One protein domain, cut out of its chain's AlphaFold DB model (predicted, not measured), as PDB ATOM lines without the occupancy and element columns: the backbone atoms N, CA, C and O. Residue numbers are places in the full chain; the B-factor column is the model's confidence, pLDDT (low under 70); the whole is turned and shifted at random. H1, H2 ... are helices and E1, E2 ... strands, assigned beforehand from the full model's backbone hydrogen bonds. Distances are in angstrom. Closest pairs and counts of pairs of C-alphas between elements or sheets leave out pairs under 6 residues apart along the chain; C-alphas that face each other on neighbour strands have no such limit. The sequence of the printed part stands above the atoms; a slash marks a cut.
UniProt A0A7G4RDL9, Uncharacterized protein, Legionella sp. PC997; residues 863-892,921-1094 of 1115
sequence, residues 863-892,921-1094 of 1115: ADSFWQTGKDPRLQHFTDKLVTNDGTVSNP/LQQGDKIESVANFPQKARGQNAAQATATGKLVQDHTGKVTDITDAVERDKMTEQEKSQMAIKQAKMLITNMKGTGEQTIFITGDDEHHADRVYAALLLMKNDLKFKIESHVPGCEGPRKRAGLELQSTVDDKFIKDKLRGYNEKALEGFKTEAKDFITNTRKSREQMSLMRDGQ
ATOM      1  N   ALA A 863     -39.983  -8.379 -35.676       32.22
ATOM      2  CA  ALA A 863     -39.147  -9.474 -35.283       32.22
ATOM      3  C   ALA A 863     -38.843  -9.501 -33.760       32.22
ATOM      4  O   ALA A 863     -38.564 -10.578 -33.246       32.22
ATOM      5  N   ASP A 864     -39.066  -8.408 -33.012       30.50
ATOM      6  CA  ASP A 864     -39.094  -8.394 -31.533       30.50
ATOM      7  C   ASP A 864     -40.498  -8.682 -30.975       30.50
ATOM      8  O   ASP A 864     -40.652  -9.275 -29.909       30.50
ATOM      9  N   SER A 865     -41.554  -8.300 -31.697       29.02
ATOM     10  CA  SER A 865     -42.937  -8.528 -31.262       29.02
ATOM     11  C   SER A 865     -43.465  -9.919 -31.580       29.02
ATOM     12  O   SER A 865     -44.311 -10.411 -30.836       29.02
ATOM     13  N   PHE A 866     -42.983 -10.589 -32.627       34.88
ATOM     14  CA  PHE A 866     -43.556 -11.891 -32.976       34.88
ATOM     15  C   PHE A 866     -43.254 -12.969 -31.932       34.88
ATOM     16  O   PHE A 866     -44.075 -13.858 -31.729       34.88
ATOM     17  N   TRP A 867     -42.132 -12.850 -31.216       33.84
ATOM     18  CA  TRP A 867     -41.807 -13.751 -30.110       33.84
ATOM     19  C   TRP A 867     -42.401 -13.310 -28.763       33.84
ATOM     20  O   TRP A 867     -42.663 -14.168 -27.927       33.84
ATOM     21  N   GLN A 868     -42.629 -12.006 -28.531       33.72
ATOM     22  CA  GLN A 868     -43.023 -11.499 -27.200       33.72
ATOM     23  C   GLN A 868     -44.452 -10.936 -27.086       33.72
ATOM     24  O   GLN A 868     -44.999 -10.918 -25.985       33.72
ATOM     25  N   THR A 869     -45.099 -10.503 -28.173       31.92
ATOM     26  CA  THR A 869     -46.471  -9.946 -28.137       31.92
ATOM     27  C   THR A 869     -47.435 -10.551 -29.149       31.92
ATOM     28  O   THR A 869     -48.645 -10.383 -28.988       31.92
ATOM     29  N   GLY A 870     -46.946 -11.333 -30.114       35.16
ATOM     30  CA  GLY A 870     -47.745 -12.257 -30.914       35.16
ATOM     31  C   GLY A 870     -48.251 -13.420 -30.063       35.16
ATOM     32  O   GLY A 870     -47.965 -14.577 -30.351       35.16
ATOM     33  N   LYS A 871     -48.990 -13.133 -28.984       39.78
ATOM     34  CA  LYS A 871     -49.856 -14.120 -28.352       39.78
ATOM     35  C   LYS A 871     -50.902 -14.473 -29.397       39.78
ATOM     36  O   LYS A 871     -51.983 -13.891 -29.377       39.78
ATOM     37  N   ASP A 872     -50.588 -15.399 -30.304       42.84
ATOM     38  CA  ASP A 872     -51.624 -16.162 -30.980       42.84
ATOM     39  C   ASP A 872     -52.534 -16.658 -29.853       42.84
ATOM     40  O   ASP A 872     -52.069 -17.446 -29.021       42.84
ATOM     41  N   PRO A 873     -53.787 -16.173 -29.746       43.56
ATOM     42  CA  PRO A 873     -54.674 -16.550 -28.656       43.56
ATOM     43  C   PRO A 873     -54.813 -18.065 -28.521       43.56
ATOM     44  O   PRO A 873     -55.057 -18.569 -27.431       43.56
ATOM     45  N   ARG A 874     -54.588 -18.784 -29.627       47.06
ATOM     46  CA  ARG A 874     -54.671 -20.237 -29.754       47.06
ATOM     47  C   ARG A 874     -53.408 -20.964 -29.273       47.06
ATOM     48  O   ARG A 874     -53.481 -22.156 -29.019       47.06
ATOM     49  N   LEU A 875     -52.270 -20.274 -29.143       53.84
ATOM     50  CA  LEU A 875     -51.005 -20.815 -28.620       53.84
ATOM     51  C   LEU A 875     -50.593 -20.170 -27.287       53.84
ATOM     52  O   LEU A 875     -49.488 -20.411 -26.808       53.84
ATOM     53  N   GLN A 876     -51.479 -19.396 -26.647       57.56
ATOM     54  CA  GLN A 876     -51.248 -18.800 -25.319       57.56
ATOM     55  C   GLN A 876     -50.955 -19.831 -24.221       57.56
ATOM     56  O   GLN A 876     -50.494 -19.465 -23.142       57.56
ATOM     57  N   HIS A 877     -51.229 -21.106 -24.488       62.62
ATOM     58  CA  HIS A 877     -50.967 -22.211 -23.578       62.62
ATOM     59  C   HIS A 877     -49.486 -22.604 -23.516       62.62
ATOM     60  O   HIS A 877     -49.097 -23.230 -22.536       62.62
ATOM     61  N   PHE A 878     -48.671 -22.227 -24.510       66.75
ATOM     62  CA  PHE A 878     -47.263 -22.612 -24.599       66.75
ATOM     63  C   PHE A 878     -46.345 -21.648 -23.845       66.75
ATOM     64  O   PHE A 878     -46.438 -20.429 -23.980       66.75
ATOM     65  N   THR A 879     -45.409 -22.216 -23.092       73.56
ATOM     66  CA  THR A 879     -44.308 -21.522 -22.426       73.56
ATOM     67  C   THR A 879     -42.991 -22.088 -22.941       73.56
ATOM     68  O   THR A 879     -42.726 -23.274 -22.756       73.56
ATOM     69  N   ASP A 880     -42.168 -21.241 -23.559       71.31
ATOM     70  CA  ASP A 880     -40.866 -21.627 -24.112       71.31
ATOM     71  C   ASP A 880     -39.741 -21.331 -23.099       71.31
ATOM     72  O   ASP A 880     -39.737 -20.278 -22.454       71.31
ATOM     73  N   LYS A 881     -38.781 -22.249 -22.951       71.31
ATOM     74  CA  LYS A 881     -37.617 -22.148 -22.055       71.31
ATOM     75  C   LYS A 881     -36.350 -22.616 -22.765       71.31
ATOM     76  O   LYS A 881     -36.359 -23.661 -23.404       71.31
ATOM     77  N   LEU A 882     -35.254 -21.875 -22.614       68.19
ATOM     78  CA  LEU A 882     -33.916 -22.336 -22.990       68.19
ATOM     79  C   LEU A 882     -33.313 -23.114 -21.813       68.19
ATOM     80  O   LEU A 882     -33.322 -22.626 -20.684       68.19
ATOM     81  N   VAL A 883     -32.802 -24.310 -22.080       70.81
ATOM     82  CA  VAL A 883     -32.083 -25.149 -21.115       70.81
ATOM     83  C   VAL A 883     -30.680 -25.369 -21.661       70.81
ATOM     84  O   VAL A 883     -30.534 -25.941 -22.744       70.81
ATOM     85  N   THR A 884     -29.665 -24.894 -20.942       70.06
ATOM     86  CA  THR A 884     -28.261 -25.006 -21.351       70.06
ATOM     87  C   THR A 884     -27.621 -26.300 -20.851       70.06
ATOM     88  O   THR A 884     -28.059 -26.901 -19.866       70.06
ATOM     89  N   ASN A 885     -26.579 -26.748 -21.557       59.72
ATOM     90  CA  ASN A 885     -25.898 -28.029 -21.320       59.72
ATOM     91  C   ASN A 885     -25.258 -28.173 -19.916       59.72
ATOM     92  O   ASN A 885     -24.994 -29.282 -19.461       59.72
ATOM     93  N   ASP A 886     -25.023 -27.073 -19.201       60.69
ATOM     94  CA  ASP A 886     -24.501 -27.070 -17.825       60.69
ATOM     95  C   ASP A 886     -25.572 -27.369 -16.758       60.69
ATOM     96  O   ASP A 886     -25.294 -27.332 -15.559       60.69
ATOM     97  N   GLY A 887     -26.809 -27.658 -17.177       48.94
ATOM     98  CA  GLY A 887     -27.932 -27.885 -16.272       48.94
ATOM     99  C   GLY A 887     -28.390 -26.616 -15.555       48.94
ATOM    100  O   GLY A 887     -29.348 -26.678 -14.776       48.94
ATOM    101  N   THR A 888     -27.771 -25.458 -15.831       43.19
ATOM    102  CA  THR A 888     -28.342 -24.188 -15.416       43.19
ATOM    103  C   THR A 888     -29.570 -23.959 -16.280       43.19
ATOM    104  O   THR A 888     -29.534 -23.590 -17.449       43.19
ATOM    105  N   VAL A 889     -30.738 -24.226 -15.706       38.03
ATOM    106  CA  VAL A 889     -31.942 -23.590 -16.218       38.03
ATOM    107  C   VAL A 889     -31.667 -22.108 -16.039       38.03
ATOM    108  O   VAL A 889     -31.640 -21.628 -14.903       38.03
ATOM    109  N   SER A 890     -31.422 -21.378 -17.127       37.31
ATOM    110  CA  SER A 890     -31.508 -19.927 -17.090       37.31
ATOM    111  C   SER A 890     -32.972 -19.604 -16.799       37.31
ATOM    112  O   SER A 890     -33.770 -19.365 -17.705       37.31
ATOM    113  N   ASN A 891     -33.365 -19.681 -15.525       33.50
ATOM    114  CA  ASN A 891     -34.570 -19.040 -15.057       33.50
ATOM    115  C   ASN A 891     -34.354 -17.574 -15.427       33.50
ATOM    116  O   ASN A 891     -33.387 -16.986 -14.932       33.50
ATOM    117  N   PRO A 892     -35.176 -16.975 -16.308       34.94
ATOM    118  CA  PRO A 892     -35.160 -15.528 -16.418       34.94
ATOM    119  C   PRO A 892     -35.329 -15.014 -14.990       34.94
ATOM    120  O   PRO A 892     -36.238 -15.470 -14.291       34.94
ATOM    121  N   LEU A 921     -27.976 -22.612 -30.445       59.75
ATOM    122  CA  LEU A 921     -27.916 -23.645 -29.434       59.75
ATOM    123  C   LEU A 921     -26.573 -24.357 -29.582       59.75
ATOM    124  O   LEU A 921     -26.199 -24.792 -30.681       59.75
ATOM    125  N   GLN A 922     -25.811 -24.393 -28.500       70.88
ATOM    126  CA  GLN A 922     -24.591 -25.173 -28.443       70.88
ATOM    127  C   GLN A 922     -24.947 -26.645 -28.280       70.88
ATOM    128  O   GLN A 922     -26.074 -26.999 -27.940       70.88
ATOM    129  N   GLN A 923     -23.988 -27.527 -28.538       71.25
ATOM    130  CA  GLN A 923     -24.192 -28.949 -28.307       71.25
ATOM    131  C   GLN A 923     -24.617 -29.186 -26.849       71.25
ATOM    132  O   GLN A 923     -23.890 -28.824 -25.929       71.25
ATOM    133  N   GLY A 924     -25.803 -29.778 -26.675       69.88
ATOM    134  CA  GLY A 924     -26.441 -30.030 -25.377       69.88
ATOM    135  C   GLY A 924     -27.447 -28.966 -24.917       69.88
ATOM    136  O   GLY A 924     -28.237 -29.246 -24.018       69.88
ATOM    137  N   ASP A 925     -27.503 -27.805 -25.574       72.00
ATOM    138  CA  ASP A 925     -28.578 -26.837 -25.360       72.00
ATOM    139  C   ASP A 925     -29.870 -27.304 -26.038       72.00
ATOM    140  O   ASP A 925     -29.864 -27.903 -27.125       72.00
ATOM    141  N   LYS A 926     -31.000 -26.977 -25.411       77.25
ATOM    142  CA  LYS A 926     -32.332 -27.254 -25.947       77.25
ATOM    143  C   LYS A 926     -33.324 -26.141 -25.636       77.25
ATOM    144  O   LYS A 926     -33.235 -25.475 -24.609       77.25
ATOM    145  N   ILE A 927     -34.306 -25.973 -26.512       75.38
ATOM    146  CA  ILE A 927     -35.491 -25.154 -26.260       75.38
ATOM    147  C   ILE A 927     -36.632 -26.103 -25.917       75.38
ATOM    148  O   ILE A 927     -37.038 -26.914 -26.745       75.38
ATOM    149  N   GLU A 928     -37.155 -25.998 -24.703       79.69
ATOM    150  CA  GLU A 928     -38.342 -26.722 -24.262       79.69
ATOM    151  C   GLU A 928     -39.567 -25.822 -24.393       79.69
ATOM    152  O   GLU A 928     -39.583 -24.706 -23.883       79.69
ATOM    153  N   SER A 929     -40.611 -26.304 -25.056       80.50
ATOM    154  CA  SER A 929     -41.904 -25.637 -25.152       80.50
ATOM    155  C   SER A 929     -42.954 -26.490 -24.459       80.50
ATOM    156  O   SER A 929     -43.223 -27.613 -24.882       80.50
ATOM    157  N   VAL A 930     -43.531 -25.976 -23.374       83.38
ATOM    158  CA  VAL A 930     -44.498 -26.704 -22.542       83.38
ATOM    159  C   VAL A 930     -45.867 -26.048 -22.646       83.38
ATOM    160  O   VAL A 930     -45.979 -24.846 -22.416       83.38
ATOM    161  N   ALA A 931     -46.905 -26.826 -22.944       80.19
ATOM    162  CA  ALA A 931     -48.291 -26.381 -22.946       80.19
ATOM    163  C   ALA A 931     -49.131 -27.088 -21.887       80.19
ATOM    164  O   ALA A 931     -49.090 -28.306 -21.783       80.19
ATOM    165  N   ASN A 932     -49.939 -26.326 -21.149       80.06
ATOM    166  CA  ASN A 932     -50.906 -26.870 -20.192       80.06
ATOM    167  C   ASN A 932     -52.330 -26.690 -20.741       80.06
ATOM    168  O   ASN A 932     -52.815 -25.563 -20.880       80.06
ATOM    169  N   PHE A 933     -52.989 -27.800 -21.059       77.19
ATOM    170  CA  PHE A 933     -54.262 -27.869 -21.769       77.19
ATOM    171  C   PHE A 933     -55.370 -28.523 -20.946       77.19
ATOM    172  O   PHE A 933     -55.128 -29.556 -20.351       77.19
ATOM    173  N   PRO A 934     -56.619 -28.051 -20.992       63.59
ATOM    174  CA  PRO A 934     -57.001 -26.658 -21.172       63.59
ATOM    175  C   PRO A 934     -56.502 -25.778 -20.014       63.59
ATOM    176  O   PRO A 934     -56.260 -26.241 -18.904       63.59
ATOM    177  N   GLN A 935     -56.446 -24.463 -20.241       54.22
ATOM    178  CA  GLN A 935     -56.094 -23.472 -19.206       54.22
ATOM    179  C   GLN A 935     -57.090 -23.435 -18.026       54.22
ATOM    180  O   GLN A 935     -56.785 -22.888 -16.968       54.22
ATOM    181  N   LYS A 936     -58.289 -24.001 -18.213       54.34
ATOM    182  CA  LYS A 936     -59.309 -24.224 -17.183       54.34
ATOM    183  C   LYS A 936     -59.719 -25.688 -17.204       54.34
ATOM    184  O   LYS A 936     -60.147 -26.157 -18.253       54.34
ATOM    185  N   ALA A 937     -59.638 -26.355 -16.056       58.91
ATOM    186  CA  ALA A 937     -60.029 -27.748 -15.865       58.91
ATOM    187  C   ALA A 937     -61.365 -28.102 -16.562       58.91
ATOM    188  O   ALA A 937     -62.374 -27.417 -16.380       58.91
ATOM    189  N   ARG A 938     -61.382 -29.189 -17.347       61.00
ATOM    190  CA  ARG A 938     -62.623 -29.815 -17.827       61.00
ATOM    191  C   ARG A 938     -63.371 -30.478 -16.665       61.00
ATOM    192  O   ARG A 938     -62.965 -31.531 -16.188       61.00
ATOM    193  N   GLY A 939     -64.495 -29.893 -16.258       54.53
ATOM    194  CA  GLY A 939     -65.405 -30.487 -15.270       54.53
ATOM    195  C   GLY A 939     -65.011 -30.259 -13.804       54.53
ATOM    196  O   GLY A 939     -64.062 -29.542 -13.500       54.53
ATOM    197  N   GLN A 940     -65.793 -30.840 -12.885       50.16
ATOM    198  CA  GLN A 940     -65.701 -30.602 -11.432       50.16
ATOM    199  C   GLN A 940     -64.496 -31.285 -10.750       50.16
ATOM    200  O   GLN A 940     -64.104 -30.872  -9.663       50.16
ATOM    201  N   ASN A 941     -63.873 -32.286 -11.385       51.28
ATOM    202  CA  ASN A 941     -62.721 -33.000 -10.826       51.28
ATOM    203  C   ASN A 941     -61.397 -32.406 -11.326       51.28
ATOM    204  O   ASN A 941     -60.938 -32.717 -12.423       51.28
ATOM    205  N   ALA A 942     -60.738 -31.606 -10.484       51.50
ATOM    206  CA  ALA A 942     -59.481 -30.919 -10.806       51.50
ATOM    207  C   ALA A 942     -58.317 -31.854 -11.213       51.50
ATOM    208  O   ALA A 942     -57.433 -31.435 -11.954       51.50
ATOM    209  N   ALA A 943     -58.325 -33.120 -10.779       50.84
ATOM    210  CA  ALA A 943     -57.263 -34.092 -11.065       50.84
ATOM    211  C   ALA A 943     -57.384 -34.793 -12.437       50.84
ATOM    212  O   ALA A 943     -56.421 -35.394 -12.904       50.84
ATOM    213  N   GLN A 944     -58.543 -34.720 -13.102       50.81
ATOM    214  CA  GLN A 944     -58.799 -35.394 -14.390       50.81
ATOM    215  C   GLN A 944     -58.760 -34.439 -15.593       50.81
ATOM    216  O   GLN A 944     -59.132 -34.808 -16.703       50.81
ATOM    217  N   ALA A 945     -58.335 -33.195 -15.384       58.03
ATOM    218  CA  ALA A 945     -58.853 -32.089 -16.173       58.03
ATOM    219  C   ALA A 945     -57.802 -31.242 -16.903       58.03
ATOM    220  O   ALA A 945     -58.189 -30.297 -17.597       58.03
ATOM    221  N   THR A 946     -56.513 -31.579 -16.775       70.00
ATOM    222  CA  THR A 946     -55.411 -30.931 -17.497       70.00
ATOM    223  C   THR A 946     -54.435 -31.961 -18.080       70.00
ATOM    224  O   THR A 946     -54.115 -32.951 -17.428       70.00
ATOM    225  N   ALA A 947     -53.969 -31.699 -19.292       80.19
ATOM    226  CA  ALA A 947     -53.015 -32.426 -20.104       80.19
ATOM    227  C   ALA A 947     -51.796 -31.524 -20.346       80.19
ATOM    228  O   ALA A 947     -51.953 -30.343 -20.657       80.19
ATOM    229  N   THR A 948     -50.586 -32.057 -20.222       84.56
ATOM    230  CA  THR A 948     -49.346 -31.299 -20.429       84.56
ATOM    231  C   THR A 948     -48.655 -31.749 -21.707       84.56
ATOM    232  O   THR A 948     -48.162 -32.869 -21.777       84.56
ATOM    233  N   GLY A 949     -48.583 -30.873 -22.706       86.00
ATOM    234  CA  GLY A 949     -47.796 -31.085 -23.919       86.00
ATOM    235  C   GLY A 949     -46.378 -30.556 -23.781       86.00
ATOM    236  O   GLY A 949     -46.164 -29.516 -23.161       86.00
ATOM    237  N   LYS A 950     -45.399 -31.265 -24.345       90.06
ATOM    238  CA  LYS A 950     -43.981 -30.896 -24.281       90.06
ATOM    239  C   LYS A 950     -43.291 -31.124 -25.623       90.06
ATOM    240  O   LYS A 950     -43.170 -32.253 -26.079       90.06
ATOM    241  N   LEU A 951     -42.774 -30.056 -26.218       87.75
ATOM    242  CA  LEU A 951     -41.917 -30.102 -27.402       87.75
ATOM    243  C   LEU A 951     -40.491 -29.724 -27.016       87.75
ATOM    244  O   LEU A 951     -40.284 -28.810 -26.220       87.75
ATOM    245  N   VAL A 952     -39.504 -30.385 -27.608       86.75
ATOM    246  CA  VAL A 952     -38.088 -30.071 -27.410       86.75
ATOM    247  C   VAL A 952     -37.422 -29.860 -28.751       86.75
ATOM    248  O   VAL A 952     -37.486 -30.718 -29.626       86.75
ATOM    249  N   GLN A 953     -36.747 -28.728 -28.886       84.06
ATOM    250  CA  GLN A 953     -35.836 -28.457 -29.980       84.06
ATOM    251  C   GLN A 953     -34.395 -28.560 -29.496       84.06
ATOM    252  O   GLN A 953     -34.023 -27.889 -28.538       84.06
ATOM    253  N   ASP A 954     -33.577 -29.341 -30.189       81.00
ATOM    254  CA  ASP A 954     -32.149 -29.444 -29.899       81.00
ATOM    255  C   ASP A 954     -31.292 -28.497 -30.754       81.00
ATOM    256  O   ASP A 954     -31.762 -27.799 -31.661       81.00
ATOM    257  N   HIS A 955     -29.991 -28.516 -30.478       74.38
ATOM    258  CA  HIS A 955     -28.985 -27.739 -31.193       74.38
ATOM    259  C   HIS A 955     -28.819 -28.038 -32.685       74.38
ATOM    260  O   HIS A 955     -28.278 -27.211 -33.423       74.38
ATOM    261  N   THR A 956     -29.287 -29.194 -33.152       74.75
ATOM    262  CA  THR A 956     -29.289 -29.546 -34.577       74.75
ATOM    263  C   THR A 956     -30.499 -28.964 -35.307       74.75
ATOM    264  O   THR A 956     -30.558 -29.002 -36.537       74.75
ATOM    265  N   GLY A 957     -31.445 -28.380 -34.565       71.00
ATOM    266  CA  GLY A 957     -32.714 -27.884 -35.082       71.00
ATOM    267  C   GLY A 957     -33.782 -28.973 -35.200       71.00
ATOM    268  O   GLY A 957     -34.844 -28.712 -35.771       71.00
ATOM    269  N   LYS A 958     -33.527 -30.173 -34.664       83.94
ATOM    270  CA  LYS A 958     -34.518 -31.247 -34.580       83.94
ATOM    271  C   LYS A 958     -35.544 -30.881 -33.516       83.94
ATOM    272  O   LYS A 958     -35.171 -30.550 -32.394       83.94
ATOM    273  N   VAL A 959     -36.828 -30.971 -33.860       86.62
ATOM    274  CA  VAL A 959     -37.943 -30.712 -32.938       86.62
ATOM    275  C   VAL A 959     -38.702 -32.009 -32.696       86.62
ATOM    276  O   VAL A 959     -39.262 -32.583 -33.630       86.62
ATOM    277  N   THR A 960     -38.721 -32.463 -31.447       88.12
ATOM    278  CA  THR A 960     -39.329 -33.729 -31.022       88.12
ATOM    279  C   THR A 960     -40.473 -33.448 -30.056       88.12
ATOM    280  O   THR A 960     -40.328 -32.622 -29.156       88.12
ATOM    281  N   ASP A 961     -41.599 -34.135 -30.231       89.12
ATOM    282  CA  ASP A 961     -42.648 -34.183 -29.214       89.12
ATOM    283  C   ASP A 961     -42.268 -35.230 -28.161       89.12
ATOM    284  O   ASP A 961     -42.095 -36.402 -28.483       89.12
ATOM    285  N   ILE A 962     -42.082 -34.786 -26.920       88.88
ATOM    286  CA  ILE A 962     -41.762 -35.637 -25.765       88.88
ATOM    287  C   ILE A 962     -42.933 -35.692 -24.776       88.88
ATOM    288  O   ILE A 962     -42.745 -35.959 -23.590       88.88
ATOM    289  N   THR A 963     -44.141 -35.369 -25.236       87.19
ATOM    290  CA  THR A 963     -45.370 -35.514 -24.457       87.19
ATOM    291  C   THR A 963     -45.574 -36.982 -24.095       87.19
ATOM    292  O   THR A 963     -45.652 -37.828 -24.988       87.19
ATOM    293  N   ASP A 964     -45.712 -37.272 -22.801       84.56
ATOM    294  CA  ASP A 964     -45.992 -38.619 -22.299       84.56
ATOM    295  C   ASP A 964     -47.310 -39.154 -22.885       84.56
ATOM    296  O   ASP A 964     -48.284 -38.410 -23.008       84.56
ATOM    297  N   ALA A 965     -47.379 -40.452 -23.207       84.50
ATOM    298  CA  ALA A 965     -48.565 -41.056 -23.833       84.50
ATOM    299  C   ALA A 965     -49.859 -40.794 -23.034       84.50
ATOM    300  O   ALA A 965     -50.873 -40.393 -23.599       84.50
ATOM    301  N   VAL A 966     -49.786 -40.892 -21.701       84.75
ATOM    302  CA  VAL A 966     -50.907 -40.612 -20.785       84.75
ATOM    303  C   VAL A 966     -51.392 -39.163 -20.887       84.75
ATOM    304  O   VAL A 966     -52.590 -38.901 -20.800       84.75
ATOM    305  N   GLU A 967     -50.482 -38.204 -21.058       85.31
ATOM    306  CA  GLU A 967     -50.841 -36.794 -21.224       85.31
ATOM    307  C   GLU A 967     -51.405 -36.532 -22.622       85.31
ATOM    308  O   GLU A 967     -52.384 -35.802 -22.770       85.31
ATOM    309  N   ARG A 968     -50.847 -37.188 -23.644       86.25
ATOM    310  CA  ARG A 968     -51.322 -37.110 -25.029       86.25
ATOM    311  C   ARG A 968     -52.750 -37.634 -25.176       86.25
ATOM    312  O   ARG A 968     -53.547 -37.034 -25.897       86.25
ATOM    313  N   ASP A 969     -53.102 -38.694 -24.453       83.88
ATOM    314  CA  ASP A 969     -54.448 -39.275 -24.460       83.88
ATOM    315  C   ASP A 969     -55.502 -38.355 -23.825       83.88
ATOM    316  O   ASP A 969     -56.666 -38.375 -24.224       83.88
ATOM    317  N   LYS A 970     -55.100 -37.480 -22.891       84.38
ATOM    318  CA  LYS A 970     -55.985 -36.470 -22.280       84.38
ATOM    319  C   LYS A 970     -56.261 -35.273 -23.203       84.38
ATOM    320  O   LYS A 970     -57.232 -34.533 -22.989       84.38
ATOM    321  N   MET A 971     -55.421 -35.052 -24.215       85.56
ATOM    322  CA  MET A 971     -55.580 -33.937 -25.150       85.56
ATOM    323  C   MET A 971     -56.740 -34.171 -26.117       85.56
ATOM    324  O   MET A 971     -56.913 -35.250 -26.681       85.56
ATOM    325  N   THR A 972     -57.515 -33.119 -26.370       85.06
ATOM    326  CA  THR A 972     -58.500 -33.108 -27.463       85.06
ATOM    327  C   THR A 972     -57.814 -33.068 -28.822       85.06
ATOM    328  O   THR A 972     -56.671 -32.634 -28.948       85.06
ATOM    329  N   GLU A 973     -58.549 -33.422 -29.877       84.44
ATOM    330  CA  GLU A 973     -58.086 -33.274 -31.265       84.44
ATOM    331  C   GLU A 973     -57.628 -31.846 -31.602       84.44
ATOM    332  O   GLU A 973     -56.649 -31.656 -32.327       84.44
ATOM    333  N   GLN A 974     -58.286 -30.834 -31.024       82.06
ATOM    334  CA  GLN A 974     -57.894 -29.438 -31.199       82.06
ATOM    335  C   GLN A 974     -56.538 -29.137 -30.540       82.06
ATOM    336  O   GLN A 974     -55.706 -28.462 -31.140       82.06
ATOM    337  N   GLU A 975     -56.282 -29.649 -29.336       84.50
ATOM    338  CA  GLU A 975     -55.015 -29.445 -28.612       84.50
ATOM    339  C   GLU A 975     -53.865 -30.241 -29.236       84.50
ATOM    340  O   GLU A 975     -52.764 -29.716 -29.386       84.50
ATOM    341  N   LYS A 976     -54.132 -31.461 -29.718       89.19
ATOM    342  CA  LYS A 976     -53.178 -32.224 -30.542       89.19
ATOM    343  C   LYS A 976     -52.816 -31.450 -31.815       89.19
ATOM    344  O   LYS A 976     -51.647 -31.361 -32.187       89.19
ATOM    345  N   SER A 977     -53.798 -30.805 -32.449       85.75
ATOM    346  CA  SER A 977     -53.554 -29.917 -33.594       85.75
ATOM    347  C   SER A 977     -52.749 -28.664 -33.207       85.75
ATOM    348  O   SER A 977     -51.906 -28.225 -33.986       85.75
ATOM    349  N   GLN A 978     -52.936 -28.108 -32.003       82.19
ATOM    350  CA  GLN A 978     -52.123 -26.993 -31.484       82.19
ATOM    351  C   GLN A 978     -50.665 -27.390 -31.258       82.19
ATOM    352  O   GLN A 978     -49.768 -26.648 -31.661       82.19
ATOM    353  N   MET A 979     -50.426 -28.568 -30.677       88.25
ATOM    354  CA  MET A 979     -49.088 -29.149 -30.530       88.25
ATOM    355  C   MET A 979     -48.399 -29.289 -31.889       88.25
ATOM    356  O   MET A 979     -47.271 -28.828 -32.062       88.25
ATOM    357  N   ALA A 980     -49.102 -29.832 -32.886       90.56
ATOM    358  CA  ALA A 980     -48.562 -30.000 -34.230       90.56
ATOM    359  C   ALA A 980     -48.245 -28.663 -34.926       90.56
ATOM    360  O   ALA A 980     -47.186 -28.515 -35.538       90.56
ATOM    361  N   ILE A 981     -49.120 -27.658 -34.791       83.56
ATOM    362  CA  ILE A 981     -48.894 -26.299 -35.312       83.56
ATOM    363  C   ILE A 981     -47.678 -25.651 -34.641       83.56
ATOM    364  O   ILE A 981     -46.859 -25.032 -35.326       83.56
ATOM    365  N   LYS A 982     -47.524 -25.795 -33.319       84.44
ATOM    366  CA  LYS A 982     -46.356 -25.274 -32.597       84.44
ATOM    367  C   LYS A 982     -45.071 -25.970 -33.049       84.44
ATOM    368  O   LYS A 982     -44.094 -25.279 -33.335       84.44
ATOM    369  N   GLN A 983     -45.079 -27.295 -33.189       88.81
ATOM    370  CA  GLN A 983     -43.925 -28.051 -33.682       88.81
ATOM    371  C   GLN A 983     -43.545 -27.641 -35.112       88.81
ATOM    372  O   GLN A 983     -42.370 -27.407 -35.385       88.81
ATOM    373  N   ALA A 984     -44.522 -27.460 -36.006       87.19
ATOM    374  CA  ALA A 984     -44.287 -26.953 -37.359       87.19
ATOM    375  C   ALA A 984     -43.654 -25.548 -37.353       87.19
ATOM    376  O   ALA A 984     -42.681 -25.313 -38.071       87.19
ATOM    377  N   LYS A 985     -44.135 -24.633 -36.494       79.19
ATOM    378  CA  LYS A 985     -43.530 -23.299 -36.314       79.19
ATOM    379  C   LYS A 985     -42.066 -23.399 -35.860       79.19
ATOM    380  O   LYS A 985     -41.217 -22.732 -36.446       79.19
ATOM    381  N   MET A 986     -41.763 -24.260 -34.882       79.12
ATOM    382  CA  MET A 986     -40.391 -24.497 -34.398       79.12
ATOM    383  C   MET A 986     -39.478 -25.135 -35.464       79.12
ATOM    384  O   MET A 986     -38.284 -24.849 -35.525       79.12
ATOM    385  N   LEU A 987     -40.010 -25.981 -36.350       82.88
ATOM    386  CA  LEU A 987     -39.240 -26.540 -37.470       82.88
ATOM    387  C   LEU A 987     -38.910 -25.465 -38.519       82.88
ATOM    388  O   LEU A 987     -37.770 -25.364 -38.975       82.88
ATOM    389  N   ILE A 988     -39.883 -24.619 -38.871       76.44
ATOM    390  CA  ILE A 988     -39.698 -23.539 -39.854       76.44
ATOM    391  C   ILE A 988     -38.689 -22.498 -39.354       76.44
ATOM    392  O   ILE A 988     -37.882 -21.998 -40.142       76.44
ATOM    393  N   THR A 989     -38.668 -22.194 -38.051       69.38
ATOM    394  CA  THR A 989     -37.695 -21.250 -37.472       69.38
ATOM    395  C   THR A 989     -36.245 -21.690 -37.679       69.38
ATOM    396  O   THR A 989     -35.363 -20.836 -37.791       69.38
ATOM    397  N   ASN A 990     -36.003 -22.996 -37.822       65.75
ATOM    398  CA  ASN A 990     -34.668 -23.572 -38.002       65.75
ATOM    399  C   ASN A 990     -34.208 -23.626 -39.458       65.75
ATOM    400  O   ASN A 990     -33.032 -23.880 -39.726       65.75
ATOM    401  N   MET A 991     -35.096 -23.349 -40.415       69.31
ATOM    402  CA  MET A 991     -34.698 -23.250 -41.816       69.31
ATOM    403  C   MET A 991     -33.654 -22.146 -41.970       69.31
ATOM    404  O   MET A 991     -33.840 -21.069 -41.428       69.31
ATOM    405  N   LYS A 992     -32.590 -22.340 -42.750       59.62
ATOM    406  CA  LYS A 992     -31.522 -21.340 -42.967       59.62
ATOM    407  C   LYS A 992     -31.897 -20.242 -43.980       59.62
ATOM    408  O   LYS A 992     -31.159 -19.279 -44.132       59.62
ATOM    409  N   GLY A 993     -33.040 -20.359 -44.665       55.53
ATOM    410  CA  GLY A 993     -33.554 -19.351 -45.612       55.53
ATOM    411  C   GLY A 993     -32.826 -19.274 -46.963       55.53
ATOM    412  O   GLY A 993     -33.258 -18.538 -47.846       55.53
ATOM    413  N   THR A 994     -31.751 -20.041 -47.149       51.47
ATOM    414  CA  THR A 994     -30.995 -20.145 -48.398       51.47
ATOM    415  C   THR A 994     -31.428 -21.404 -49.155       51.47
ATOM    416  O   THR A 994     -31.094 -22.521 -48.767       51.47
ATOM    417  N   GLY A 995     -32.213 -21.229 -50.221       57.53
ATOM    418  CA  GLY A 995     -32.631 -22.320 -51.111       57.53
ATOM    419  C   GLY A 995     -33.757 -23.220 -50.586       57.53
ATOM    420  O   GLY A 995     -34.357 -22.961 -49.544       57.53
ATOM    421  N   GLU A 996     -34.066 -24.262 -51.363       67.31
ATOM    422  CA  GLU A 996     -35.033 -25.295 -50.988       67.31
ATOM    423  C   GLU A 996     -34.409 -26.213 -49.929       67.31
ATOM    424  O   GLU A 996     -33.395 -26.857 -50.188       67.31
ATOM    425  N   GLN A 997     -34.982 -26.238 -48.726       72.69
ATOM    426  CA  GLN A 997     -34.471 -27.041 -47.608       72.69
ATOM    427  C   GLN A 997     -35.427 -28.173 -47.281       72.69
ATOM    428  O   GLN A 997     -36.631 -28.027 -47.449       72.69
ATOM    429  N   THR A 998     -34.904 -29.292 -46.796       83.06
ATOM    430  CA  THR A 998     -35.738 -30.389 -46.309       83.06
ATOM    431  C   THR A 998     -35.984 -30.214 -44.815       83.06
ATOM    432  O   THR A 998     -35.041 -30.093 -44.035       83.06
ATOM    433  N   ILE A 999     -37.255 -30.189 -44.421       84.56
ATOM    434  CA  ILE A 999     -37.689 -30.318 -43.034       84.56
ATOM    435  C   ILE A 999     -37.909 -31.801 -42.762       84.56
ATOM    436  O   ILE A 999     -38.721 -32.439 -43.434       84.56
ATOM    437  N   PHE A1000     -37.207 -32.318 -41.759       87.00
ATOM    438  CA  PHE A1000     -37.352 -33.692 -41.301       87.00
ATOM    439  C   PHE A1000     -38.338 -33.749 -40.135       87.00
ATOM    440  O   PHE A1000     -38.098 -33.149 -39.086       87.00
ATOM    441  N   ILE A1001     -39.441 -34.474 -40.311       89.12
ATOM    442  CA  ILE A1001     -40.361 -34.811 -39.223       89.12
ATOM    443  C   ILE A1001     -39.856 -36.099 -38.573       89.12
ATOM    444  O   ILE A1001     -39.667 -37.115 -39.243       89.12
ATOM    445  N   THR A1002     -39.637 -36.055 -37.263       84.38
ATOM    446  CA  THR A1002     -39.160 -37.194 -36.468       84.38
ATOM    447  C   THR A1002     -40.036 -37.385 -35.239       84.38
ATOM    448  O   THR A1002     -40.484 -36.398 -34.656       84.38
ATOM    449  N   GLY A1003     -40.228 -38.631 -34.817       82.94
ATOM    450  CA  GLY A1003     -41.092 -39.004 -33.702       82.94
ATOM    451  C   GLY A1003     -41.478 -40.481 -33.777       82.94
ATOM    452  O   GLY A1003     -41.044 -41.191 -34.683       82.94
ATOM    453  N   ASP A1004     -42.275 -40.919 -32.814       82.31
ATOM    454  CA  ASP A1004     -42.819 -42.274 -32.682       82.31
ATOM    455  C   ASP A1004     -44.319 -42.358 -33.031       82.31
ATOM    456  O   ASP A1004     -44.821 -43.432 -33.347       82.31
ATOM    457  N   ASP A1005     -45.027 -41.228 -33.013       87.25
ATOM    458  CA  ASP A1005     -46.469 -41.132 -33.254       87.25
ATOM    459  C   ASP A1005     -46.795 -40.735 -34.703       87.25
ATOM    460  O   ASP A1005     -46.631 -39.578 -35.105       87.25
ATOM    461  N   GLU A1006     -47.298 -41.698 -35.482       89.88
ATOM    462  CA  GLU A1006     -47.744 -41.504 -36.868       89.88
ATOM    463  C   GLU A1006     -48.800 -40.398 -36.991       89.88
ATOM    464  O   GLU A1006     -48.713 -39.527 -37.861       89.88
ATOM    465  N   HIS A1007     -49.811 -40.405 -36.122       90.56
ATOM    466  CA  HIS A1007     -50.929 -39.475 -36.222       90.56
ATOM    467  C   HIS A1007     -50.502 -38.052 -35.888       90.56
ATOM    468  O   HIS A1007     -51.003 -37.095 -36.481       90.56
ATOM    469  N   HIS A1008     -49.594 -37.883 -34.932       91.62
ATOM    470  CA  HIS A1008     -49.006 -36.579 -34.654       91.62
ATOM    471  C   HIS A1008     -48.098 -36.117 -35.798       91.62
ATOM    472  O   HIS A1008     -48.211 -34.972 -36.233       91.62
ATOM    473  N   ALA A1009     -47.283 -37.010 -36.363       91.81
ATOM    474  CA  ALA A1009     -46.445 -36.704 -37.520       91.81
ATOM    475  C   ALA A1009     -47.271 -36.242 -38.733       91.81
ATOM    476  O   ALA A1009     -46.924 -35.240 -39.359       91.81
ATOM    477  N   ASP A1010     -48.410 -36.882 -39.009       92.81
ATOM    478  CA  ASP A1010     -49.357 -36.454 -40.045       92.81
ATOM    479  C   ASP A1010     -49.946 -35.061 -39.771       92.81
ATOM    480  O   ASP A1010     -50.105 -34.258 -40.697       92.81
ATOM    481  N   ARG A1011     -50.250 -34.737 -38.507       93.00
ATOM    482  CA  ARG A1011     -50.709 -33.391 -38.120       93.00
ATOM    483  C   ARG A1011     -49.609 -32.354 -38.314       93.00
ATOM    484  O   ARG A1011     -49.890 -31.266 -38.814       93.00
ATOM    485  N   VAL A1012     -48.362 -32.678 -37.965       92.62
ATOM    486  CA  VAL A1012     -47.202 -31.800 -38.201       92.62
ATOM    487  C   VAL A1012     -46.988 -31.610 -39.701       92.62
ATOM    488  O   VAL A1012     -46.777 -30.484 -40.145       92.62
ATOM    489  N   TYR A1013     -47.126 -32.670 -40.500       94.12
ATOM    490  CA  TYR A1013     -47.057 -32.603 -41.958       94.12
ATOM    491  C   TYR A1013     -48.133 -31.663 -42.511       94.12
ATOM    492  O   TYR A1013     -47.833 -30.754 -43.285       94.12
ATOM    493  N   ALA A1014     -49.384 -31.830 -42.077       91.31
ATOM    494  CA  ALA A1014     -50.493 -30.966 -42.461       91.31
ATOM    495  C   ALA A1014     -50.264 -29.503 -42.047       91.31
ATOM    496  O   ALA A1014     -50.506 -28.593 -42.838       91.31
ATOM    497  N   ALA A1015     -49.746 -29.259 -40.840       89.56
ATOM    498  CA  ALA A1015     -49.393 -27.921 -40.374       89.56
ATOM    499  C   ALA A1015     -48.254 -27.299 -41.199       89.56
ATOM    500  O   ALA A1015     -48.315 -26.120 -41.538       89.56
ATOM    501  N   LEU A1016     -47.245 -28.081 -41.586       89.06
ATOM    502  CA  LEU A1016     -46.177 -27.627 -42.475       89.06
ATOM    503  C   LEU A1016     -46.707 -27.310 -43.878       89.06
ATOM    504  O   LEU A1016     -46.337 -26.279 -44.430       89.06
ATOM    505  N   LEU A1017     -47.610 -28.120 -44.441       89.12
ATOM    506  CA  LEU A1017     -48.277 -27.811 -45.715       89.12
ATOM    507  C   LEU A1017     -49.095 -26.522 -45.637       89.12
ATOM    508  O   LEU A1017     -49.001 -25.686 -46.535       89.12
ATOM    509  N   LEU A1018     -49.841 -26.334 -44.545       84.44
ATOM    510  CA  LEU A1018     -50.599 -25.112 -44.276       84.44
ATOM    511  C   LEU A1018     -49.688 -23.873 -44.286       84.44
ATOM    512  O   LEU A1018     -50.089 -22.814 -44.761       84.44
ATOM    513  N   MET A1019     -48.459 -24.011 -43.784       78.31
ATOM    514  CA  MET A1019     -47.469 -22.933 -43.696       78.31
ATOM    515  C   MET A1019     -46.516 -22.865 -44.898       78.31
ATOM    516  O   MET A1019     -45.700 -21.944 -44.968       78.31
ATOM    517  N   LYS A1020     -46.601 -23.808 -45.848       80.56
ATOM    518  CA  LYS A1020     -45.648 -23.944 -46.957       80.56
ATOM    519  C   LYS A1020     -45.654 -22.722 -47.872       80.56
ATOM    520  O   LYS A1020     -44.576 -22.262 -48.212       80.56
ATOM    521  N   ASN A1021     -46.825 -22.152 -48.186       68.31
ATOM    522  CA  ASN A1021     -47.014 -20.886 -48.925       68.31
ATOM    523  C   ASN A1021     -45.856 -20.540 -49.901       68.31
ATOM    524  O   ASN A1021     -45.550 -21.327 -50.794       68.31
ATOM    525  N   ASP A1022     -45.205 -19.380 -49.728       62.06
ATOM    526  CA  ASP A1022     -44.061 -18.911 -50.530       62.06
ATOM    527  C   ASP A1022     -42.705 -19.479 -50.054       62.06
ATOM    528  O   ASP A1022     -41.655 -19.167 -50.631       62.06
ATOM    529  N   LEU A1023     -42.685 -20.285 -48.985       65.88
ATOM    530  CA  LEU A1023     -41.469 -20.949 -48.534       65.88
ATOM    531  C   LEU A1023     -41.160 -22.148 -49.428       65.88
ATOM    532  O   LEU A1023     -41.952 -23.070 -49.615       65.88
ATOM    533  N   LYS A1024     -39.926 -22.183 -49.921       72.69
ATOM    534  CA  LYS A1024     -39.402 -23.343 -50.636       72.69
ATOM    535  C   LYS A1024     -38.814 -24.321 -49.619       72.69
ATOM    536  O   LYS A1024     -37.667 -24.164 -49.213       72.69
ATOM    537  N   PHE A1025     -39.594 -25.315 -49.200       79.44
ATOM    538  CA  PHE A1025     -39.072 -26.485 -48.491       79.44
ATOM    539  C   PHE A1025     -39.726 -27.791 -48.934       79.44
ATOM    540  O   PHE A1025     -40.886 -27.833 -49.360       79.44
ATOM    541  N   LYS A1026     -38.959 -28.870 -48.793       85.50
ATOM    542  CA  LYS A1026     -39.426 -30.252 -48.871       85.50
ATOM    543  C   LYS A1026     -39.758 -30.736 -47.466       85.50
ATOM    544  O   LYS A1026     -39.138 -30.301 -46.501       85.50
ATOM    545  N   ILE A1027     -40.753 -31.604 -47.356       88.00
ATOM    546  CA  ILE A1027     -41.135 -32.233 -46.092       88.00
ATOM    547  C   ILE A1027     -40.827 -33.714 -46.248       88.00
ATOM    548  O   ILE A1027     -41.400 -34.363 -47.124       88.00
ATOM    549  N   GLU A1028     -39.932 -34.229 -45.419       87.81
ATOM    550  CA  GLU A1028     -39.617 -35.653 -45.344       87.81
ATOM    551  C   GLU A1028     -39.965 -36.141 -43.940       87.81
ATOM    552  O   GLU A1028     -39.531 -35.564 -42.944       87.81
ATOM    553  N   SER A1029     -40.797 -37.177 -43.850       86.75
ATOM    554  CA  SER A1029     -41.127 -37.801 -42.571       86.75
ATOM    555  C   SER A1029     -40.309 -39.069 -42.401       86.75
ATOM    556  O   SER A1029     -40.308 -39.931 -43.275       86.75
ATOM    557  N   HIS A1030     -39.605 -39.174 -41.277       87.81
ATOM    558  CA  HIS A1030     -38.901 -40.388 -40.859       87.81
ATOM    559  C   HIS A1030     -39.722 -41.203 -39.849       87.81
ATOM    560  O   HIS A1030     -39.211 -42.156 -39.267       87.81
ATOM    561  N   VAL A1031     -40.977 -40.815 -39.614       87.50
ATOM    562  CA  VAL A1031     -41.897 -41.535 -38.732       87.50
ATOM    563  C   VAL A1031     -42.545 -42.670 -39.528       87.50
ATOM    564  O   VAL A1031     -43.191 -42.386 -40.543       87.50
ATOM    565  N   PRO A1032     -42.391 -43.943 -39.115       85.31
ATOM    566  CA  PRO A1032     -43.059 -45.062 -39.770       85.31
ATOM    567  C   PRO A1032     -44.573 -44.829 -39.852       85.31
ATOM    568  O   PRO A1032     -45.178 -44.383 -38.883       85.31
ATOM    569  N   GLY A1033     -45.171 -45.097 -41.014       83.62
ATOM    570  CA  GLY A1033     -46.607 -44.898 -41.251       83.62
ATOM    571  C   GLY A1033     -47.021 -43.475 -41.645       83.62
ATOM    572  O   GLY A1033     -48.112 -43.291 -42.168       83.62
ATOM    573  N   CYS A1034     -46.166 -42.456 -41.493       87.19
ATOM    574  CA  CYS A1034     -46.508 -41.096 -41.919       87.19
ATOM    575  C   CYS A1034     -46.362 -40.956 -43.442       87.19
ATOM    576  O   CYS A1034     -45.257 -40.876 -43.983       87.19
ATOM    577  N   GLU A1035     -47.490 -40.938 -44.147       73.75
ATOM    578  CA  GLU A1035     -47.511 -41.015 -45.611       73.75
ATOM    579  C   GLU A1035     -47.654 -39.655 -46.314       73.75
ATOM    580  O   GLU A1035     -47.370 -39.556 -47.512       73.75
ATOM    581  N   GLY A1036     -48.080 -38.614 -45.586       83.56
ATOM    582  CA  GLY A1036     -48.414 -37.306 -46.154       83.56
ATOM    583  C   GLY A1036     -49.590 -37.350 -47.153       83.56
ATOM    584  O   GLY A1036     -50.264 -38.375 -47.307       83.56
ATOM    585  N   PRO A1037     -49.878 -36.243 -47.864       84.06
ATOM    586  CA  PRO A1037     -50.929 -36.200 -48.877       84.06
ATOM    587  C   PRO A1037     -50.522 -37.014 -50.113       84.06
ATOM    588  O   PRO A1037     -49.819 -36.536 -51.007       84.06
ATOM    589  N   ARG A1038     -50.993 -38.258 -50.206       75.75
ATOM    590  CA  ARG A1038     -50.810 -39.076 -51.410       75.75
ATOM    591  C   ARG A1038     -51.878 -38.754 -52.447       75.75
ATOM    592  O   ARG A1038     -53.074 -38.831 -52.164       75.75
ATOM    593  N   LYS A1039     -51.458 -38.456 -53.683       63.72
ATOM    594  CA  LYS A1039     -52.382 -38.434 -54.823       63.72
ATOM    595  C   LYS A1039     -53.008 -39.818 -54.963       63.72
ATOM    596  O   LYS A1039     -52.299 -40.792 -55.215       63.72
ATOM    597  N   ARG A1040     -54.332 -39.914 -54.843       56.53
ATOM    598  CA  ARG A1040     -55.048 -41.090 -55.353       56.53
ATOM    599  C   ARG A1040     -54.917 -41.065 -56.874       56.53
ATOM    600  O   ARG A1040     -54.995 -39.992 -57.464       56.53
ATOM    601  N   ALA A1041     -54.653 -42.212 -57.493       47.59
ATOM    602  CA  ALA A1041     -54.452 -42.316 -58.936       47.59
ATOM    603  C   ALA A1041     -55.636 -41.680 -59.697       47.59
ATOM    604  O   ALA A1041     -56.723 -42.250 -59.744       47.59
ATOM    605  N   GLY A1042     -55.447 -40.470 -60.234       50.78
ATOM    606  CA  GLY A1042     -56.504 -39.695 -60.885       50.78
ATOM    607  C   GLY A1042     -56.206 -38.193 -60.942       50.78
ATOM    608  O   GLY A1042     -55.397 -37.684 -60.175       50.78
ATOM    609  N   LEU A1043     -56.866 -37.506 -61.878       57.53
ATOM    610  CA  LEU A1043     -56.687 -36.121 -62.363       57.53
ATOM    611  C   LEU A1043     -56.773 -34.978 -61.312       57.53
ATOM    612  O   LEU A1043     -56.897 -33.815 -61.696       57.53
ATOM    613  N   GLU A1044     -56.720 -35.253 -60.006       70.75
ATOM    614  CA  GLU A1044     -56.779 -34.210 -58.975       70.75
ATOM    615  C   GLU A1044     -55.496 -33.358 -58.931       70.75
ATOM    616  O   GLU A1044     -54.359 -33.847 -58.910       70.75
ATOM    617  N   LEU A1045     -55.696 -32.037 -58.885       74.50
ATOM    618  CA  LEU A1045     -54.644 -31.062 -58.609       74.50
ATOM    619  C   LEU A1045     -54.065 -31.315 -57.210       74.50
ATOM    620  O   LEU A1045     -54.812 -31.504 -56.252       74.50
ATOM    621  N   GLN A1046     -52.734 -31.257 -57.079       78.25
ATOM    622  CA  GLN A1046     -52.049 -31.476 -55.794       78.25
ATOM    623  C   GLN A1046     -52.574 -30.538 -54.700       78.25
ATOM    624  O   GLN A1046     -52.770 -30.978 -53.577       78.25
ATOM    625  N   SER A1047     -52.893 -29.285 -55.041       76.81
ATOM    626  CA  SER A1047     -53.457 -28.313 -54.098       76.81
ATOM    627  C   SER A1047     -54.764 -28.790 -53.458       76.81
ATOM    628  O   SER A1047     -54.992 -28.556 -52.279       76.81
ATOM    629  N   THR A1048     -55.613 -29.494 -54.212       78.12
ATOM    630  CA  THR A1048     -56.876 -30.040 -53.700       78.12
ATOM    631  C   THR A1048     -56.638 -31.231 -52.773       78.12
ATOM    632  O   THR A1048     -57.343 -31.380 -51.776       78.12
ATOM    633  N   VAL A1049     -55.639 -32.064 -53.080       81.38
ATOM    634  CA  VAL A1049     -55.221 -33.178 -52.214       81.38
ATOM    635  C   VAL A1049     -54.639 -32.637 -50.905       81.38
ATOM    636  O   VAL A1049     -55.017 -33.108 -49.832       81.38
ATOM    637  N   ASP A1050     -53.801 -31.602 -50.986       84.44
ATOM    638  CA  ASP A1050     -53.199 -30.937 -49.830       84.44
ATOM    639  C   ASP A1050     -54.272 -30.284 -48.946       84.44
ATOM    640  O   ASP A1050     -54.300 -30.532 -47.745       84.44
ATOM    641  N   ASP A1051     -55.208 -29.517 -49.518       83.31
ATOM    642  CA  ASP A1051     -56.284 -28.876 -48.748       83.31
ATOM    643  C   ASP A1051     -57.195 -29.904 -48.055       83.31
ATOM    644  O   ASP A1051     -57.601 -29.700 -46.907       83.31
ATOM    645  N   LYS A1052     -57.502 -31.032 -48.714       85.25
ATOM    646  CA  LYS A1052     -58.256 -32.136 -48.096       85.25
ATOM    647  C   LYS A1052     -57.477 -32.759 -46.937       85.25
ATOM    648  O   LYS A1052     -58.056 -32.961 -45.874       85.25
ATOM    649  N   PHE A1053     -56.183 -33.020 -47.120       89.25
ATOM    650  CA  PHE A1053     -55.318 -33.576 -46.077       89.25
ATOM    651  C   PHE A1053     -55.180 -32.622 -44.881       89.25
ATOM    652  O   PHE A1053     -55.303 -33.046 -43.734       89.25
ATOM    653  N   ILE A1054     -55.010 -31.320 -45.136       88.12
ATOM    654  CA  ILE A1054     -54.953 -30.277 -44.104       88.12
ATOM    655  C   ILE A1054     -56.235 -30.279 -43.268       88.12
ATOM    656  O   ILE A1054     -56.161 -30.323 -42.040       88.12
ATOM    657  N   LYS A1055     -57.405 -30.258 -43.919       85.50
ATOM    658  CA  LYS A1055     -58.703 -30.274 -43.224       85.50
ATOM    659  C   LYS A1055     -58.929 -31.572 -42.449       85.50
ATOM    660  O   LYS A1055     -59.494 -31.533 -41.360       85.50
ATOM    661  N   ASP A1056     -58.496 -32.704 -43.000       87.31
ATOM    662  CA  ASP A1056     -58.671 -34.011 -42.372       87.31
ATOM    663  C   ASP A1056     -57.778 -34.204 -41.144       87.31
ATOM    664  O   ASP A1056     -58.225 -34.782 -40.157       87.31
ATOM    665  N   LYS A1057     -56.531 -33.721 -41.174       90.44
ATOM    666  CA  LYS A1057     -55.568 -33.949 -40.087       90.44
ATOM    667  C   LYS A1057     -55.599 -32.853 -39.020       90.44
ATOM    668  O   LYS A1057     -55.481 -33.173 -37.841       90.44
ATOM    669  N   LEU A1058     -55.841 -31.586 -39.370       86.81
ATOM    670  CA  LEU A1058     -55.953 -30.480 -38.401       86.81
ATOM    671  C   LEU A1058     -57.394 -30.292 -37.892       86.81
ATOM    672  O   LEU A1058     -57.988 -29.214 -38.007       86.81
ATOM    673  N   ARG A1059     -57.973 -31.361 -37.334       77.44
ATOM    674  CA  ARG A1059     -59.361 -31.379 -36.841       77.44
ATOM    675  C   ARG A1059     -59.543 -30.460 -35.628       77.44
ATOM    676  O   ARG A1059     -58.648 -30.286 -34.807       77.44
ATOM    677  N   GLY A1060     -60.740 -29.884 -35.495       68.94
ATOM    678  CA  GLY A1060     -61.078 -28.951 -34.408       68.94
ATOM    679  C   GLY A1060     -60.879 -27.471 -34.753       68.94
ATOM    680  O   GLY A1060     -61.241 -26.607 -33.955       68.94
ATOM    681  N   TYR A1061     -60.379 -27.159 -35.953       69.81
ATOM    682  CA  TYR A1061     -60.343 -25.805 -36.501       69.81
ATOM    683  C   TYR A1061     -61.316 -25.649 -37.671       69.81
ATOM    684  O   TYR A1061     -61.397 -26.504 -38.549       69.81
ATOM    685  N   ASN A1062     -62.055 -24.537 -37.694       71.00
ATOM    686  CA  ASN A1062     -62.876 -24.170 -38.848       71.00
ATOM    687  C   ASN A1062     -62.019 -23.518 -39.951       71.00
ATOM    688  O   ASN A1062     -60.885 -23.100 -39.712       71.00
ATOM    689  N   GLU A1063     -62.577 -23.390 -41.157       68.12
ATOM    690  CA  GLU A1063     -61.861 -22.829 -42.315       68.12
ATOM    691  C   GLU A1063     -61.319 -21.417 -42.050       68.12
ATOM    692  O   GLU A1063     -60.192 -21.113 -42.425       68.12
ATOM    693  N   LYS A1064     -62.067 -20.580 -41.317       66.06
ATOM    694  CA  LYS A1064     -61.620 -19.229 -40.936       66.06
ATOM    695  C   LYS A1064     -60.382 -19.255 -40.036       66.06
ATOM    696  O   LYS A1064     -59.485 -18.434 -40.204       66.06
ATOM    697  N   ALA A1065     -60.311 -20.187 -39.086       63.22
ATOM    698  CA  ALA A1065     -59.166 -20.324 -38.194       63.22
ATOM    699  C   ALA A1065     -57.922 -20.827 -38.941       63.22
ATOM    700  O   ALA A1065     -56.827 -20.317 -38.696       63.22
ATOM    701  N   LEU A1066     -58.095 -21.775 -39.870       66.75
ATOM    702  CA  LEU A1066     -57.024 -22.260 -40.748       66.75
ATOM    703  C   LEU A1066     -56.504 -21.153 -41.676       66.75
ATOM    704  O   LEU A1066     -55.293 -20.995 -41.807       66.75
ATOM    705  N   GLU A1067     -57.387 -20.327 -42.240       66.56
ATOM    706  CA  GLU A1067     -56.993 -19.175 -43.064       66.56
ATOM    707  C   GLU A1067     -56.238 -18.109 -42.248       66.56
ATOM    708  O   GLU A1067     -55.240 -17.540 -42.701       66.56
ATOM    709  N   GLY A1068     -56.647 -17.903 -40.992       63.12
ATOM    710  CA  GLY A1068     -55.908 -17.072 -40.043       63.12
ATOM    711  C   GLY A1068     -54.486 -17.586 -39.796       63.12
ATOM    712  O   GLY A1068     -53.550 -16.794 -39.769       63.12
ATOM    713  N   PHE A1069     -54.295 -18.908 -39.678       64.31
ATOM    714  CA  PHE A1069     -52.958 -19.506 -39.566       64.31
ATOM    715  C   PHE A1069     -52.131 -19.345 -40.848       64.31
ATOM    716  O   PHE A1069     -50.943 -19.048 -40.748       64.31
ATOM    717  N   LYS A1070     -52.732 -19.489 -42.042       65.00
ATOM    718  CA  LYS A1070     -52.038 -19.239 -43.322       65.00
ATOM    719  C   LYS A1070     -51.527 -17.800 -43.408       65.00
ATOM    720  O   LYS A1070     -50.376 -17.579 -43.788       65.00
ATOM    721  N   THR A1071     -52.366 -16.835 -43.031       62.91
ATOM    722  CA  THR A1071     -52.028 -15.402 -43.049       62.91
ATOM    723  C   THR A1071     -50.927 -15.081 -42.038       62.91
ATOM    724  O   THR A1071     -49.922 -14.472 -42.392       62.91
ATOM    725  N   GLU A1072     -51.058 -15.566 -40.803       61.19
ATOM    726  CA  GLU A1072     -50.054 -15.363 -39.755       61.19
ATOM    727  C   GLU A1072     -48.710 -16.003 -40.121       61.19
ATOM    728  O   GLU A1072     -47.660 -15.388 -39.945       61.19
ATOM    729  N   ALA A1073     -48.728 -17.218 -40.677       60.47
ATOM    730  CA  ALA A1073     -47.525 -17.873 -41.165       60.47
ATOM    731  C   ALA A1073     -46.860 -17.042 -42.269       60.47
ATOM    732  O   ALA A1073     -45.649 -16.846 -42.234       60.47
ATOM    733  N   LYS A1074     -47.637 -16.489 -43.210       62.41
ATOM    734  CA  LYS A1074     -47.123 -15.602 -44.266       62.41
ATOM    735  C   LYS A1074     -46.440 -14.358 -43.693       62.41
ATOM    736  O   LYS A1074     -45.352 -13.998 -44.154       62.41
ATOM    737  N   ASP A1075     -47.033 -13.732 -42.682       59.41
ATOM    738  CA  ASP A1075     -46.447 -12.571 -42.007       59.41
ATOM    739  C   ASP A1075     -45.176 -12.954 -41.242       59.41
ATOM    740  O   ASP A1075     -44.135 -12.311 -41.403       59.41
ATOM    741  N   PHE A1076     -45.217 -14.058 -40.492       58.00
ATOM    742  CA  PHE A1076     -44.071 -14.619 -39.780       58.00
ATOM    743  C   PHE A1076     -42.891 -14.901 -40.724       58.00
ATOM    744  O   PHE A1076     -41.759 -14.496 -40.455       58.00
ATOM    745  N   ILE A1077     -43.157 -15.537 -41.867       58.44
ATOM    746  CA  ILE A1077     -42.172 -15.853 -42.907       58.44
ATOM    747  C   ILE A1077     -41.571 -14.578 -43.494       58.44
ATOM    748  O   ILE A1077     -40.350 -14.455 -43.607       58.44
ATOM    749  N   THR A1078     -42.426 -13.622 -43.854       61.66
ATOM    750  CA  THR A1078     -42.009 -12.351 -44.454       61.66
ATOM    751  C   THR A1078     -41.116 -11.566 -43.498       61.66
ATOM    752  O   THR A1078     -40.085 -11.033 -43.911       61.66
ATOM    753  N   ASN A1079     -41.477 -11.527 -42.216       57.62
ATOM    754  CA  ASN A1079     -40.712 -10.840 -41.181       57.62
ATOM    755  C   ASN A1079     -39.387 -11.551 -40.896       57.62
ATOM    756  O   ASN A1079     -38.343 -10.908 -40.916       57.62
ATOM    757  N   THR A1080     -39.403 -12.879 -40.746       55.66
ATOM    758  CA  THR A1080     -38.190 -13.686 -40.533       55.66
ATOM    759  C   THR A1080     -37.205 -13.535 -41.691       55.66
ATOM    760  O   THR A1080     -36.003 -13.379 -41.471       55.66
ATOM    761  N   ARG A1081     -37.699 -13.523 -42.937       58.72
ATOM    762  CA  ARG A1081     -36.876 -13.282 -44.128       58.72
ATOM    763  C   ARG A1081     -36.249 -11.889 -44.108       58.72
ATOM    764  O   ARG A1081     -35.036 -11.787 -44.255       58.72
ATOM    765  N   LYS A1082     -37.044 -10.841 -43.869       58.19
ATOM    766  CA  LYS A1082     -36.549  -9.455 -43.789       58.19
ATOM    767  C   LYS A1082     -35.494  -9.283 -42.698       58.19
ATOM    768  O   LYS A1082     -34.459  -8.682 -42.955       58.19
ATOM    769  N   SER A1083     -35.718  -9.846 -41.513       53.22
ATOM    770  CA  SER A1083     -34.751  -9.789 -40.412       53.22
ATOM    771  C   SER A1083     -33.445 -10.498 -40.742       53.22
ATOM    772  O   SER A1083     -32.375 -10.011 -40.397       53.22
ATOM    773  N   ARG A1084     -33.505 -11.629 -41.452       54.72
ATOM    774  CA  ARG A1084     -32.300 -12.338 -41.900       54.72
ATOM    775  C   ARG A1084     -31.558 -11.605 -43.004       54.72
ATOM    776  O   ARG A1084     -30.337 -11.565 -42.958       54.72
ATOM    777  N   GLU A1085     -32.269 -11.010 -43.957       54.34
ATOM    778  CA  GLU A1085     -31.667 -10.151 -44.981       54.34
ATOM    779  C   GLU A1085     -30.970  -8.947 -44.322       54.34
ATOM    780  O   GLU A1085     -29.814  -8.670 -44.630       54.34
ATOM    781  N   GLN A1086     -31.602  -8.309 -43.330       49.12
ATOM    782  CA  GLN A1086     -30.991  -7.237 -42.532       49.12
ATOM    783  C   GLN A1086     -29.758  -7.709 -41.746       49.12
ATOM    784  O   GLN A1086     -28.738  -7.029 -41.744       49.12
ATOM    785  N   MET A1087     -29.814  -8.885 -41.118       45.50
ATOM    786  CA  MET A1087     -28.677  -9.468 -40.394       45.50
ATOM    787  C   MET A1087     -27.524  -9.863 -41.323       45.50
ATOM    788  O   MET A1087     -26.368  -9.663 -40.964       45.50
ATOM    789  N   SER A1088     -27.817 -10.396 -42.515       45.62
ATOM    790  CA  SER A1088     -26.800 -10.695 -43.531       45.62
ATOM    791  C   SER A1088     -26.110  -9.414 -43.984       45.62
ATOM    792  O   SER A1088     -24.890  -9.355 -43.967       45.62
ATOM    793  N   LEU A1089     -26.880  -8.360 -44.273       45.00
ATOM    794  CA  LEU A1089     -26.349  -7.046 -44.647       45.00
ATOM    795  C   LEU A1089     -25.472  -6.434 -43.543       45.00
ATOM    796  O   LEU A1089     -24.429  -5.856 -43.838       45.00
ATOM    797  N   MET A1090     -25.854  -6.585 -42.270       41.59
ATOM    798  CA  MET A1090     -25.029  -6.134 -41.140       41.59
ATOM    799  C   MET A1090     -23.753  -6.968 -40.976       41.59
ATOM    800  O   MET A1090     -22.708  -6.428 -40.614       41.59
ATOM    801  N   ARG A1091     -23.809  -8.272 -41.272       41.56
ATOM    802  CA  ARG A1091     -22.659  -9.178 -41.177       41.56
ATOM    803  C   ARG A1091     -21.667  -8.980 -42.321       41.56
ATOM    804  O   ARG A1091     -20.469  -8.979 -42.064       41.56
ATOM    805  N   ASP A1092     -22.152  -8.733 -43.532       40.94
ATOM    806  CA  ASP A1092     -21.322  -8.382 -44.690       40.94
ATOM    807  C   ASP A1092     -20.705  -6.980 -44.530       40.94
ATOM    808  O   ASP A1092     -19.621  -6.715 -45.040       40.94
ATOM    809  N   GLY A1093     -21.335  -6.100 -43.739       39.84
ATOM    810  CA  GLY A1093     -20.751  -4.825 -43.313       39.84
ATOM    811  C   GLY A1093     -19.685  -4.937 -42.212       39.84
ATOM    812  O   GLY A1093     -18.886  -4.017 -42.051       39.84
ATOM    813  N   GLN A1094     -19.648  -6.042 -41.455       36.88
ATOM    814  CA  GLN A1094     -18.699  -6.258 -40.349       36.88
ATOM    815  C   GLN A1094     -17.612  -7.303 -40.639       36.88
ATOM    816  O   GLN A1094     -16.577  -7.302 -39.971       36.88
TER     817      GLN A1094
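Overview. This is residues 863 to 892 and 921 to 1094 of the 1115 residues of an uncharacterized protein of Legionella sp. PC997 (UniProt A0A7G4RDL9). A twisted wall of four strands, E1 to E4, has H3 packed along one face, and H4 crosses H3 on the side away from that wall. The parallel strands E5 and E6 pack on H4, as do H5 and residues 1066 to 1074 of the long H6, whose residues 1086 to 1094 stick out. The 204 printed residues include six named helices and six named strands, in the order H1 E1 E2 E3 E4 H2 H3 E5 H4 E6 H5 H6; the larger sheet, E1 E2 E3 E4, is antiparallel, and the class is mixed. The whole is compact, with a radius of gyration of the C-alphas of 17.8 A and spans of 60 by 55 by 32 A.

Along the chain. The larger sheet holds E1, residues 878 to 883, 15.8 A long; E2, 926 to 933, 22.3 A; E3, 947 to 954, 23.2 A; and E4, 959 to 961. E1 begins at C-alpha 878 (-47.263, -22.612, -24.599). H3 is residues 973 to 989, 24.5 A; H4, 1006 to 1020, 20.4 A; H5, 1046 to 1057, 16.3 A. H6, residues 1063 to 1094, is 46.3 A long and ends at C-alpha 1094 (-18.699, -6.258, -40.349). H1 is residues 865 to 868, H2 965 to 970, E5 997 to 1001 and E6 1025 to 1029.

Arrangement. E2 E3 E4 form a meander, each strand the antiparallel neighbour of the one before, with hairpins E2 and E3, E3 and E4. Within hydrogen-bond range are N 881 and O 928 of E1 and E2, 2.7 A, N 929 and O 951 of E2 and E3, 2.8 A, and N 952 and O 960 of E3 and E4, 2.8 A. H3 lies over E3 at a height over the sheet of 9.0 A, making two layers, a helix on one face of a sheet; its closest C-alphas to E3 are Gln 983 and Leu 951, 6.9 A. H2 is at the sheet's level, with only just 6 of the sheet's C-alphas for its local plane. The hub, H4, touches H3 at a steep tilt of 56 degrees, closest C-alphas Val 1012 and Ala 980, 4.6 A. H4 touches H5, closest C-alphas Ala 1014 and Ile 1054, 4.8 A. H4 touches H6 with residues 1018 to 1019 alone, closest C-alphas Met 1019 and Ala 1073, 5.7 A, at a steep tilt of 68 degrees, only just short of perpendicular. E5, H4, E6 form a strand-helix-strand unit, two parallel strands with a helix between, its crossover right-handed; N 999 and O 1026 are 2.8 A apart, within hydrogen-bond range. H1 and H6 are close but not clearly touching, closest C-alphas Phe 866 and Phe 1076, 7.3 A. Every O i to N i+4 pair is within hydrogen-bond range in H3, H4, H5 and H6; in H2 1 of 2 is, and H1 is too short for such a pair.

Size, cuts and confidence. The C-alphas farthest apart, Gln 940 and Gly 1093, are 60.8 A apart. Residues 893 to 920 are not printed, and C-alphas 892 and 921 are 17.0 A apart across the cut. The links E2 to E3 and E6 to H5 are long. The mean pLDDT of the printed part is 70.2; 89 residues are under 70, among them 863 to 878 and 1063 to 1094.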